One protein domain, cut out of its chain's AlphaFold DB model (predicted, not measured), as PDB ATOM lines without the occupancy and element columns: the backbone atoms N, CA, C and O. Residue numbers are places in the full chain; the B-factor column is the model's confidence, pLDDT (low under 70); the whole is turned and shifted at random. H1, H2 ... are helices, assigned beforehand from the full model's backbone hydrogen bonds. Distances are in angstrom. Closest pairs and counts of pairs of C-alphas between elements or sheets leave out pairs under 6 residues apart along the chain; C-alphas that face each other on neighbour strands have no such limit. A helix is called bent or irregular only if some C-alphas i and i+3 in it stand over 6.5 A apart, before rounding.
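What this domain is: This is residues 2 to 81 of the 253 residues of an uncharacterized protein of Bacteroides eggerthii 1_2_48FAA (UniProt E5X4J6). One long helix, H4, makes the length of a rod, and three shorter helices pack on it. The small H3 is near its first residues, H2 runs back along it at a shallow tilt, and the short H1 packs on another side of it, with the long link of residues 9 to 19 leading round H4 from H1 to H2. At the ends of the rod, residues 43 to 48 and residues 76 to 81 stick out. The printed part has 80 residues with four named helices in the order H1, H2, H3, H4 and no named strand; the class is all helix. The whole is loose, with a radius of gyration of the C-alphas of 15.6 A and spans of 53 by 23 by 18 A.

How they stand to each other: H1, residues 2 to 8, touches the hub H4, residues 47 to 80, with residues 66 to 73 of H4 alone. Their closest C-alphas are those of Cys 7 and Val 70, 5.0 A apart. The two run the same way at a shallow tilt of 28 degrees. H2, residues 20 to 35, touches residues 57 to 72 of H4 alone, and the closest C-alphas, those of Gly 30 and Gly 61, are 4.1 A apart. H2 and H4 run opposite ways at a shallow tilt of 31 degrees. H3, residues 38 to 41, touches residues 47 to 54 of H4 alone, with the closest C-alphas, those of Leu 41 and Asn 50, 5.2 A apart. H2 and H3 meet only through their link, while H1 is apart from both H2 and H3. In H2 and H4 every O i to N i+4 pair is within hydrogen-bond range, in H1 2 of 3 are, and H3 is too short for such a pair.

Where its parts are: H1 begins at C-alpha 2, at (-18.441, -39.175, -43.357). H2 is 22.0 A long and begins at C-alpha 20, at (-17.633, -41.380, -19.844). H3, four residues, is neither bent nor irregular, but only just: C-alphas 38 and 41 are 6.1 A apart. H4 has 34 residues, is 49.4 A long and ends at C-alpha 80, at (-2.654, -40.975, -24.622).

The domain as a whole: The two C-alphas farthest apart are those of Pro 44 and Met 81, at 53.4 A. Without the stretches that stand free, the body has 68 residues and spans 43 by 23 by 15 A. The printed part has no cut. The link from H1 to H2, 11 residues, is long; those from H2 to H3 and from H3 to H4 are tight. The mean pLDDT of the printed part is 78.0, and residues 2 to 18 and 77 to 81 are under 70.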
ATOM      1  N   PHE A   2     -18.666 -40.619 -43.586       66.38
ATOM      2  CA  PHE A   2     -18.441 -39.175 -43.357       66.38
ATOM      3  C   PHE A   2     -18.528 -38.722 -41.887       66.38
ATOM      4  O   PHE A   2     -17.730 -37.897 -41.459       66.38
ATOM      5  N   LEU A   3     -19.416 -39.325 -41.088       64.75
ATOM      6  CA  LEU A   3     -19.519 -39.070 -39.642       64.75
ATOM      7  C   LEU A   3     -18.193 -39.346 -38.903       64.75
ATOM      8  O   LEU A   3     -17.731 -38.530 -38.115       64.75
ATOM      9  N   ALA A   4     -17.552 -40.482 -39.199       62.31
ATOM     10  CA  ALA A   4     -16.290 -40.869 -38.570       62.31
ATOM     11  C   ALA A   4     -15.143 -39.917 -38.955       62.31
ATOM     12  O   ALA A   4     -14.327 -39.562 -38.106       62.31
ATOM     13  N   LEU A   5     -15.123 -39.449 -40.210       62.56
ATOM     14  CA  LEU A   5     -14.154 -38.459 -40.694       62.56
ATOM     15  C   LEU A   5     -14.354 -37.087 -40.030       62.56
ATOM     16  O   LEU A   5     -13.377 -36.454 -39.630       62.56
ATOM     17  N   SER A   6     -15.605 -36.658 -39.828       63.88
ATOM     18  CA  SER A   6     -15.924 -35.382 -39.172       63.88
ATOM     19  C   SER A   6     -15.460 -35.325 -37.710       63.88
ATOM     20  O   SER A   6     -15.076 -34.259 -37.233       63.88
ATOM     21  N   CYS A   7     -15.451 -36.455 -36.997       62.53
ATOM     22  CA  CYS A   7     -15.022 -36.527 -35.592       62.53
ATOM     23  C   CYS A   7     -13.489 -36.511 -35.406       62.53
ATOM     24  O   CYS A   7     -12.998 -36.224 -34.312       62.53
ATOM     25  N   LEU A   8     -12.715 -36.822 -36.452       59.03
ATOM     26  CA  LEU A   8     -11.249 -36.900 -36.386       59.03
ATOM     27  C   LEU A   8     -10.560 -35.533 -36.554       59.03
ATOM     28  O   LEU A   8      -9.461 -35.341 -36.023       59.03
ATOM     29  N   GLY A   9     -11.204 -34.584 -37.247       54.38
ATOM     30  CA  GLY A   9     -10.619 -33.292 -37.639       54.38
ATOM     31  C   GLY A   9     -10.809 -32.124 -36.661       54.38
ATOM     32  O   GLY A   9     -10.220 -31.064 -36.859       54.38
ATOM     33  N   THR A  10     -11.604 -32.269 -35.597       58.97
ATOM     34  CA  THR A  10     -11.913 -31.136 -34.707       58.97
ATOM     35  C   THR A  10     -10.825 -30.916 -33.651       58.97
ATOM     36  O   THR A  10     -10.667 -31.731 -32.739       58.97
ATOM     37  N   LYS A  11     -10.108 -29.786 -33.724       48.59
ATOM     38  CA  LYS A  11      -9.256 -29.286 -32.630       48.59
ATOM     39  C   LYS A  11     -10.148 -28.642 -31.563       48.59
ATOM     40  O   LYS A  11     -10.798 -27.637 -31.822       48.59
ATOM     41  N   GLY A  12     -10.237 -29.264 -30.390       53.12
ATOM     42  CA  GLY A  12     -11.051 -28.775 -29.277       53.12
ATOM     43  C   GLY A  12     -10.260 -27.882 -28.327       53.12
ATOM     44  O   GLY A  12      -9.171 -28.262 -27.908       53.12
ATOM     45  N   VAL A  13     -10.830 -26.733 -27.964       52.09
ATOM     46  CA  VAL A  13     -10.357 -25.896 -26.853       52.09
ATOM     47  C   VAL A  13     -10.590 -26.648 -25.538       52.09
ATOM     48  O   VAL A  13     -11.619 -27.311 -25.371       52.09
ATOM     49  N   LYS A  14      -9.603 -26.599 -24.634       49.97
ATOM     50  CA  LYS A  14      -9.671 -27.178 -23.287       49.97
ATOM     51  C   LYS A  14     -10.754 -26.446 -22.497       49.97
ATOM     52  O   LYS A  14     -10.476 -25.375 -21.989       49.97
ATOM     53  N   GLU A  15     -11.940 -27.035 -22.401       50.03
ATOM     54  CA  GLU A  15     -12.828 -26.930 -21.238       50.03
ATOM     55  C   GLU A  15     -14.083 -27.789 -21.436       50.03
ATOM     56  O   GLU A  15     -14.828 -27.612 -22.394       50.03
ATOM     57  N   GLU A  16     -14.251 -28.782 -20.559       51.94
ATOM     58  CA  GLU A  16     -15.481 -29.123 -19.828       51.94
ATOM     59  C   GLU A  16     -15.312 -30.489 -19.142       51.94
ATOM     60  O   GLU A  16     -14.570 -31.357 -19.603       51.94
ATOM     61  N   LYS A  17     -16.022 -30.698 -18.024       61.50
ATOM     62  CA  LYS A  17     -16.120 -31.970 -17.283       61.50
ATOM     63  C   LYS A  17     -16.851 -33.034 -18.122       61.50
ATOM     64  O   LYS A  17     -18.011 -33.375 -17.853       61.50
ATOM     65  N   ILE A  18     -16.193 -33.525 -19.170       68.12
ATOM     66  CA  ILE A  18     -16.660 -34.620 -20.020       68.12
ATOM     67  C   ILE A  18     -16.397 -35.926 -19.267       68.12
ATOM     68  O   ILE A  18     -15.255 -36.320 -19.050       68.12
ATOM     69  N   THR A  19     -17.463 -36.600 -18.846       77.81
ATOM     70  CA  THR A  19     -17.391 -37.915 -18.199       77.81
ATOM     71  C   THR A  19     -17.811 -39.005 -19.179       77.81
ATOM     72  O   THR A  19     -18.675 -38.782 -20.029       77.81
ATOM     73  N   TRP A  20     -17.264 -40.216 -19.024       78.50
ATOM     74  CA  TRP A  20     -17.633 -41.380 -19.844       78.50
ATOM     75  C   TRP A  20     -19.149 -41.620 -19.902       78.50
ATOM     76  O   TRP A  20     -19.667 -41.965 -20.957       78.50
ATOM     77  N   ARG A  21     -19.872 -41.340 -18.808       84.06
ATOM     78  CA  ARG A  21     -21.340 -41.443 -18.743       84.06
ATOM     79  C   ARG A  21     -22.063 -40.512 -19.725       84.06
ATOM     80  O   ARG A  21     -23.075 -40.906 -20.291       84.06
ATOM     81  N   LYS A  22     -21.566 -39.287 -19.939       84.06
ATOM     82  CA  LYS A  22     -22.165 -38.337 -20.896       84.06
ATOM     83  C   LYS A  22     -21.910 -38.768 -22.341       84.06
ATOM     84  O   LYS A  22     -22.804 -38.651 -23.175       84.06
ATOM     85  N   ILE A  23     -20.717 -39.300 -22.619       86.25
ATOM     86  CA  ILE A  23     -20.343 -39.819 -23.942       86.25
ATOM     87  C   ILE A  23     -21.226 -41.015 -24.301       86.25
ATOM     88  O   ILE A  23     -21.833 -41.024 -25.369       86.25
ATOM     89  N   THR A  24     -21.350 -41.995 -23.401       86.12
ATOM     90  CA  THR A  24     -22.166 -43.188 -23.656       86.12
ATOM     91  C   THR A  24     -23.646 -42.852 -23.783       86.12
ATOM     92  O   THR A  24     -24.286 -43.359 -24.698       86.12
ATOM     93  N   ALA A  25     -24.182 -41.952 -22.951       89.31
ATOM     94  CA  ALA A  25     -25.564 -41.487 -23.079       89.31
ATOM     95  C   ALA A  25     -25.816 -40.782 -24.424       89.31
ATOM     96  O   ALA A  25     -26.802 -41.069 -25.095       89.31
ATOM     97  N   SER A  26     -24.908 -39.901 -24.857       88.06
ATOM     98  CA  SER A  26     -25.043 -39.179 -26.126       88.06
ATOM     99  C   SER A  26     -24.937 -40.106 -27.345       88.06
ATOM    100  O   SER A  26     -25.729 -39.967 -28.278       88.06
ATOM    101  N   LEU A  27     -24.025 -41.085 -27.318       89.56
ATOM    102  CA  LEU A  27     -23.892 -42.095 -28.373       89.56
ATOM    103  C   LEU A  27     -25.084 -43.057 -28.411       89.56
ATOM    104  O   LEU A  27     -25.555 -43.383 -29.497       89.56
ATOM    105  N   ALA A  28     -25.592 -43.485 -27.252       91.00
ATOM    106  CA  ALA A  28     -26.753 -44.367 -27.169       91.00
ATOM    107  C   ALA A  28     -28.016 -43.672 -27.697       91.00
ATOM    108  O   ALA A  28     -28.670 -44.200 -28.593       91.00
ATOM    109  N   THR A  29     -28.316 -42.460 -27.217       90.81
ATOM    110  CA  THR A  29     -29.464 -41.674 -27.695       90.81
ATOM    111  C   THR A  29     -29.341 -41.355 -29.185       90.81
ATOM    112  O   THR A  29     -30.306 -41.518 -29.928       90.81
ATOM    113  N   GLY A  30     -28.148 -40.962 -29.647       89.50
ATOM    114  CA  GLY A  30     -27.891 -40.718 -31.065       89.50
ATOM    115  C   GLY A  30     -28.063 -41.970 -31.927       89.50
ATOM    116  O   GLY A  30     -28.676 -41.902 -32.988       89.50
ATOM    117  N   GLY A  31     -27.588 -43.125 -31.455       89.19
ATOM    118  CA  GLY A  31     -27.733 -44.407 -32.144       89.19
ATOM    119  C   GLY A  31     -29.189 -44.858 -32.253       89.19
ATOM    120  O   GLY A  31     -29.618 -45.270 -33.329       89.19
ATOM    121  N   VAL A  32     -29.970 -44.715 -31.178       90.56
ATOM    122  CA  VAL A  32     -31.407 -45.031 -31.187       90.56
ATOM    123  C   VAL A  32     -32.153 -44.125 -32.168       90.56
ATOM    124  O   VAL A  32     -32.861 -44.624 -33.039       90.56
ATOM    125  N   LEU A  33     -31.956 -42.807 -32.091       87.62
ATOM    126  CA  LEU A  33     -32.653 -41.853 -32.962       87.62
ATOM    127  C   LEU A  33     -32.251 -41.960 -34.439       87.62
ATOM    128  O   LEU A  33     -33.059 -41.647 -35.305       87.62
ATOM    129  N   PHE A  34     -31.021 -42.385 -34.735       87.50
ATOM    130  CA  PHE A  34     -30.520 -42.456 -36.107       87.50
ATOM    131  C   PHE A  34     -30.809 -43.799 -36.795       87.50
ATOM    132  O   PHE A  34     -31.110 -43.812 -37.984       87.50
ATOM    133  N   PHE A  35     -30.721 -44.927 -36.075       85.75
ATOM    134  CA  PHE A  35     -30.891 -46.266 -36.662       85.75
ATOM    135  C   PHE A  35     -32.277 -46.885 -36.425       85.75
ATOM    136  O   PHE A  35     -32.691 -47.747 -37.199       85.75
ATOM    137  N   PHE A  36     -33.016 -46.458 -35.393       86.88
ATOM    138  CA  PHE A  36     -34.317 -47.034 -35.018       86.88
ATOM    139  C   PHE A  36     -35.490 -46.070 -35.259       86.88
ATOM    140  O   PHE A  36     -36.460 -46.069 -34.503       86.88
ATOM    141  N   ASN A  37     -35.431 -45.251 -36.313       85.75
ATOM    142  CA  ASN A  37     -36.476 -44.271 -36.644       85.75
ATOM    143  C   ASN A  37     -37.357 -44.665 -37.850       85.75
ATOM    144  O   ASN A  37     -38.204 -43.884 -38.267       85.75
ATOM    145  N   TRP A  38     -37.184 -45.869 -38.404       80.50
ATOM    146  CA  TRP A  38     -37.882 -46.335 -39.614       80.50
ATOM    147  C   TRP A  38     -39.413 -46.410 -39.468       80.50
ATOM    148  O   TRP A  38     -40.135 -46.000 -40.369       80.50
ATOM    149  N   TRP A  39     -39.907 -46.837 -38.303       83.31
ATOM    150  CA  TRP A  39     -41.335 -46.978 -37.984       83.31
ATOM    151  C   TRP A  39     -42.116 -45.650 -37.972       83.31
ATOM    152  O   TRP A  39     -43.342 -45.662 -38.035       83.31
ATOM    153  N   LEU A  40     -41.434 -44.496 -37.924       81.94
ATOM    154  CA  LEU A  40     -42.078 -43.174 -38.011       81.94
ATOM    155  C   LEU A  40     -42.706 -42.913 -39.386       81.94
ATOM    156  O   LEU A  40     -43.568 -42.045 -39.506       81.94
ATOM    157  N   LEU A  41     -42.284 -43.650 -40.415       80.56
ATOM    158  CA  LEU A  41     -42.845 -43.544 -41.759       80.56
ATOM    159  C   LEU A  41     -44.199 -44.264 -41.890       80.56
ATOM    160  O   LEU A  41     -45.014 -43.840 -42.710       80.56
ATOM    161  N   ASP A  42     -44.467 -45.257 -41.036       82.62
ATOM    162  CA  ASP A  42     -45.659 -46.121 -41.075       82.62
ATOM    163  C   ASP A  42     -46.797 -45.646 -40.149       82.62
ATOM    164  O   ASP A  42     -47.796 -46.341 -39.953       82.62
ATOM    165  N   LEU A  43     -46.670 -44.458 -39.548       83.69
ATOM    166  CA  LEU A  43     -47.694 -43.909 -38.660       83.69
ATOM    167  C   LEU A  43     -48.953 -43.478 -39.437       83.69
ATOM    168  O   LEU A  43     -48.836 -42.944 -40.542       83.69
ATOM    169  N   PRO A  44     -50.163 -43.614 -38.854       81.50
ATOM    170  CA  PRO A  44     -51.429 -43.214 -39.475       81.50
ATOM    171  C   PRO A  44     -51.640 -41.687 -39.421       81.50
ATOM    172  O   PRO A  44     -52.656 -41.198 -38.928       81.50
ATOM    173  N   LEU A  45     -50.657 -40.914 -39.884       82.25
ATOM    174  CA  LEU A  45     -50.710 -39.458 -40.019       82.25
ATOM    175  C   LEU A  45     -50.609 -39.069 -41.499       82.25
ATOM    176  O   LEU A  45     -50.454 -39.905 -42.389       82.25
ATOM    177  N   THR A  46     -50.691 -37.771 -41.783       85.88
ATOM    178  CA  THR A  46     -50.453 -37.263 -43.136       85.88
ATOM    179  C   THR A  46     -49.004 -37.524 -43.558       85.88
ATOM    180  O   THR A  46     -48.076 -37.392 -42.758       85.88
ATOM    181  N   ALA A  47     -48.783 -37.844 -44.838       81.38
ATOM    182  CA  ALA A  47     -47.447 -38.151 -45.366       81.38
ATOM    183  C   ALA A  47     -46.415 -37.037 -45.084       81.38
ATOM    184  O   ALA A  47     -45.250 -37.314 -44.803       81.38
ATOM    185  N   ALA A  48     -46.860 -35.774 -45.087       84.81
ATOM    186  CA  ALA A  48     -46.031 -34.624 -44.734       84.81
ATOM    187  C   ALA A  48     -45.594 -34.632 -43.256       84.81
ATOM    188  O   ALA A  48     -44.449 -34.292 -42.958       84.81
ATOM    189  N   ALA A  49     -46.471 -35.046 -42.335       83.75
ATOM    190  CA  ALA A  49     -46.147 -35.145 -40.915       83.75
ATOM    191  C   ALA A  49     -45.148 -36.283 -40.644       83.75
ATOM    192  O   ALA A  49     -44.154 -36.059 -39.952       83.75
ATOM    193  N   ASN A  50     -45.347 -37.461 -41.248       85.56
ATOM    194  CA  ASN A  50     -44.418 -38.595 -41.113       85.56
ATOM    195  C   ASN A  50     -43.010 -38.237 -41.610       85.56
ATOM    196  O   ASN A  50     -42.021 -38.484 -40.917       85.56
ATOM    197  N   ALA A  51     -42.912 -37.583 -42.774       86.25
ATOM    198  CA  ALA A  51     -41.634 -37.126 -43.316       86.25
ATOM    199  C   ALA A  51     -40.942 -36.101 -42.396       86.25
ATOM    200  O   ALA A  51     -39.734 -36.191 -42.173       86.25
ATOM    201  N   ALA A  52     -41.693 -35.158 -41.817       88.38
ATOM    202  CA  ALA A  52     -41.143 -34.158 -40.905       88.38
ATOM    203  C   ALA A  52     -40.569 -34.789 -39.621       88.38
ATOM    204  O   ALA A  52     -39.442 -34.470 -39.233       88.38
ATOM    205  N   PHE A  53     -41.292 -35.721 -38.988       86.38
ATOM    206  CA  PHE A  53     -40.803 -36.427 -37.796       86.38
ATOM    207  C   PHE A  53     -39.584 -37.304 -38.093       86.38
ATOM    208  O   PHE A  53     -38.634 -37.345 -37.302       86.38
ATOM    209  N   TYR A  54     -39.575 -37.966 -39.251       87.88
ATOM    210  CA  TYR A  54     -38.439 -38.765 -39.694       87.88
ATOM    211  C   TYR A  54     -37.178 -37.907 -39.886       87.88
ATOM    212  O   TYR A  54     -36.121 -38.226 -39.343       87.88
ATOM    213  N   ILE A  55     -37.289 -36.767 -40.578       89.00
ATOM    214  CA  ILE A  55     -36.160 -35.850 -40.809       89.00
ATOM    215  C   ILE A  55     -35.651 -35.244 -39.493       89.00
ATOM    216  O   ILE A  55     -34.437 -35.135 -39.292       89.00
ATOM    217  N   LEU A  56     -36.555 -34.872 -38.581       90.56
ATOM    218  CA  LEU A  56     -36.195 -34.282 -37.289       90.56
ATOM    219  C   LEU A  56     -35.420 -35.281 -36.423       90.56
ATOM    220  O   LEU A  56     -34.343 -34.953 -35.922       90.56
ATOM    221  N   THR A  57     -35.928 -36.507 -36.287       89.19
ATOM    222  CA  THR A  57     -35.267 -37.564 -35.500       89.19
ATOM    223  C   THR A  57     -33.922 -37.970 -36.097       89.19
ATOM    224  O   THR A  57     -32.947 -38.095 -35.353       89.19
ATOM    225  N   LEU A  58     -33.826 -38.061 -37.427       89.81
ATOM    226  CA  LEU A  58     -32.574 -38.346 -38.128       89.81
ATOM    227  C   LEU A  58     -31.528 -37.241 -37.898       89.81
ATOM    228  O   LEU A  58     -30.369 -37.528 -37.595       89.81
ATOM    229  N   SER A  59     -31.944 -35.974 -37.987       88.62
ATOM    230  CA  SER A  59     -31.067 -34.814 -37.777       88.62
ATOM    231  C   SER A  59     -30.599 -34.711 -36.324       88.62
ATOM    232  O   SER A  59     -29.410 -34.513 -36.068       88.62
ATOM    233  N   ALA A  60     -31.505 -34.906 -35.361       89.44
ATOM    234  CA  ALA A  60     -31.172 -34.927 -33.938       89.44
ATOM    235  C   ALA A  60     -30.221 -36.089 -33.595       89.44
ATOM    236  O   ALA A  60     -29.214 -35.882 -32.914       89.44
ATOM    237  N   GLY A  61     -30.485 -37.289 -34.126       89.94
ATOM    238  CA  GLY A  61     -29.618 -38.457 -33.966       89.94
ATOM    239  C   GLY A  61     -28.214 -38.222 -34.525       89.94
ATOM    240  O   GLY A  61     -27.222 -38.508 -33.851       89.94
ATOM    241  N   TYR A  62     -28.116 -37.611 -35.709       88.56
ATOM    242  CA  TYR A  62     -26.841 -37.253 -36.331       88.56
ATOM    243  C   TYR A  62     -26.023 -36.269 -35.477       88.56
ATOM    244  O   TYR A  62     -24.831 -36.493 -35.251       88.56
ATOM    245  N   ILE A  63     -26.657 -35.219 -34.944       88.00
ATOM    246  CA  ILE A  63     -25.997 -34.234 -34.070       88.00
ATOM    247  C   ILE A  63     -25.511 -34.897 -32.771       88.00
ATOM    248  O   ILE A  63     -24.370 -34.676 -32.361       88.00
ATOM    249  N   CYS A  64     -26.327 -35.752 -32.146       87.81
ATOM    250  CA  CYS A  64     -25.926 -36.498 -30.949       87.81
ATOM    251  C   CYS A  64     -24.723 -37.417 -31.207       87.81
ATOM    252  O   CYS A  64     -23.794 -37.449 -30.398       87.81
ATOM    253  N   LEU A  65     -24.696 -38.123 -32.340       89.38
ATOM    254  CA  LEU A  65     -23.567 -38.978 -32.709       89.38
ATOM    255  C   LEU A  65     -22.286 -38.174 -32.984       89.38
ATOM    256  O   LEU A  65     -21.206 -38.593 -32.561       89.38
ATOM    257  N   LEU A  66     -22.392 -37.009 -33.635       86.69
ATOM    258  CA  LEU A  66     -21.257 -36.100 -33.830       86.69
ATOM    259  C   LEU A  66     -20.695 -35.599 -32.496       86.69
ATOM    260  O   LEU A  66     -19.484 -35.665 -32.280       86.69
ATOM    261  N   MET A  67     -21.555 -35.142 -31.581       84.75
ATOM    262  CA  MET A  67     -21.124 -34.678 -30.256       84.75
ATOM    263  C   MET A  67     -20.436 -35.795 -29.464       84.75
ATOM    264  O   MET A  67     -19.326 -35.598 -28.963       84.75
ATOM    265  N   GLY A  68     -21.042 -36.987 -29.413       86.75
ATOM    266  CA  GLY A  68     -20.463 -38.150 -28.742       86.75
ATOM    267  C   GLY A  68     -19.107 -38.560 -29.328       86.75
ATOM    268  O   GLY A  68     -18.161 -38.806 -28.579       86.75
ATOM    269  N   GLY A  69     -18.977 -38.563 -30.659       86.00
ATOM    270  CA  GLY A  69     -17.728 -38.891 -31.349       86.00
ATOM    271  C   GLY A  69     -16.609 -37.872 -31.110       86.00
ATOM    272  O   GLY A  69     -15.466 -38.260 -30.857       86.00
ATOM    273  N   VAL A  70     -16.922 -36.572 -31.117       84.12
ATOM    274  CA  VAL A  70     -15.950 -35.505 -30.812       84.12
ATOM    275  C   VAL A  70     -15.481 -35.589 -29.359       84.12
ATOM    276  O   VAL A  70     -14.279 -35.496 -29.094       84.12
ATOM    277  N   TRP A  71     -16.393 -35.802 -28.408       85.00
ATOM    278  CA  TRP A  71     -16.035 -35.961 -26.996       85.00
ATOM    279  C   TRP A  71     -15.188 -37.214 -26.743       85.00
ATOM    280  O   TRP A  71     -14.202 -37.139 -26.009       85.00
ATOM    281  N   MET A  72     -15.508 -38.336 -27.395       82.69
ATOM    282  CA  MET A  72     -14.720 -39.572 -27.323       82.69
ATOM    283  C   MET A  72     -13.304 -39.384 -27.889       82.69
ATOM    284  O   MET A  72     -12.326 -39.754 -27.240       82.69
ATOM    285  N   SER A  73     -13.183 -38.751 -29.060       78.38
ATOM    286  CA  SER A  73     -11.897 -38.441 -29.708       78.38
ATOM    287  C   SER A  73     -11.005 -37.559 -28.822       78.38
ATOM    288  O   SER A  73      -9.809 -37.821 -28.681       78.38
ATOM    289  N   ARG A  74     -11.589 -36.553 -28.151       75.25
ATOM    290  CA  ARG A  74     -10.873 -35.687 -27.197       75.25
ATOM    291  C   ARG A  74     -10.390 -36.448 -25.962       75.25
ATOM    292  O   ARG A  74      -9.241 -36.274 -25.565       75.25
ATOM    293  N   LEU A  75     -11.241 -37.285 -25.367       74.38
ATOM    294  CA  LEU A  75     -10.896 -38.035 -24.157       74.38
ATOM    295  C   LEU A  75      -9.768 -39.043 -24.414       74.38
ATOM    296  O   LEU A  75      -8.838 -39.144 -23.619       74.38
ATOM    297  N   LEU A  76      -9.821 -39.744 -25.550       71.50
ATOM    298  CA  LEU A  76      -8.782 -40.697 -25.943       71.50
ATOM    299  C   LEU A  76      -7.451 -39.998 -26.242       71.50
ATOM    300  O   LEU A  76      -6.417 -40.443 -25.754       71.50
ATOM    301  N   LYS A  77      -7.460 -38.876 -26.979       65.62
ATOM    302  CA  LYS A  77      -6.229 -38.120 -27.277       65.62
ATOM    303  C   LYS A  77      -5.588 -37.495 -26.033       65.62
ATOM    304  O   LYS A  77      -4.367 -37.441 -25.968       65.62
ATOM    305  N   ASN A  78      -6.381 -37.061 -25.050       61.59
ATOM    306  CA  ASN A  78      -5.852 -36.496 -23.805       61.59
ATOM    307  C   ASN A  78      -5.261 -37.554 -22.863       61.59
ATOM    308  O   ASN A  78      -4.289 -37.252 -22.189       61.59
ATOM    309  N   ASN A  79      -5.812 -38.771 -22.816       57.97
ATOM    310  CA  ASN A  79      -5.259 -39.846 -21.980       57.97
ATOM    311  C   ASN A  79      -4.034 -40.542 -22.601       57.97
ATOM    312  O   ASN A  79      -3.334 -41.247 -21.891       57.97
ATOM    313  N   LEU A  80      -3.807 -40.396 -23.913       54.50
ATOM    314  CA  LEU A  80      -2.654 -40.975 -24.622       54.50
ATOM    315  C   LEU A  80      -1.442 -40.037 -24.685       54.50
ATOM    316  O   LEU A  80      -0.331 -40.497 -24.929       54.50
ATOM    317  N   MET A  81      -1.646 -38.731 -24.506       55.91
ATOM    318  CA  MET A  81      -0.550 -37.784 -24.319       55.91
ATOM    319  C   MET A  81      -0.228 -37.750 -22.830       55.91
ATOM    320  O   MET A  81      -0.732 -36.891 -22.107       55.91
TER     321      MET A  81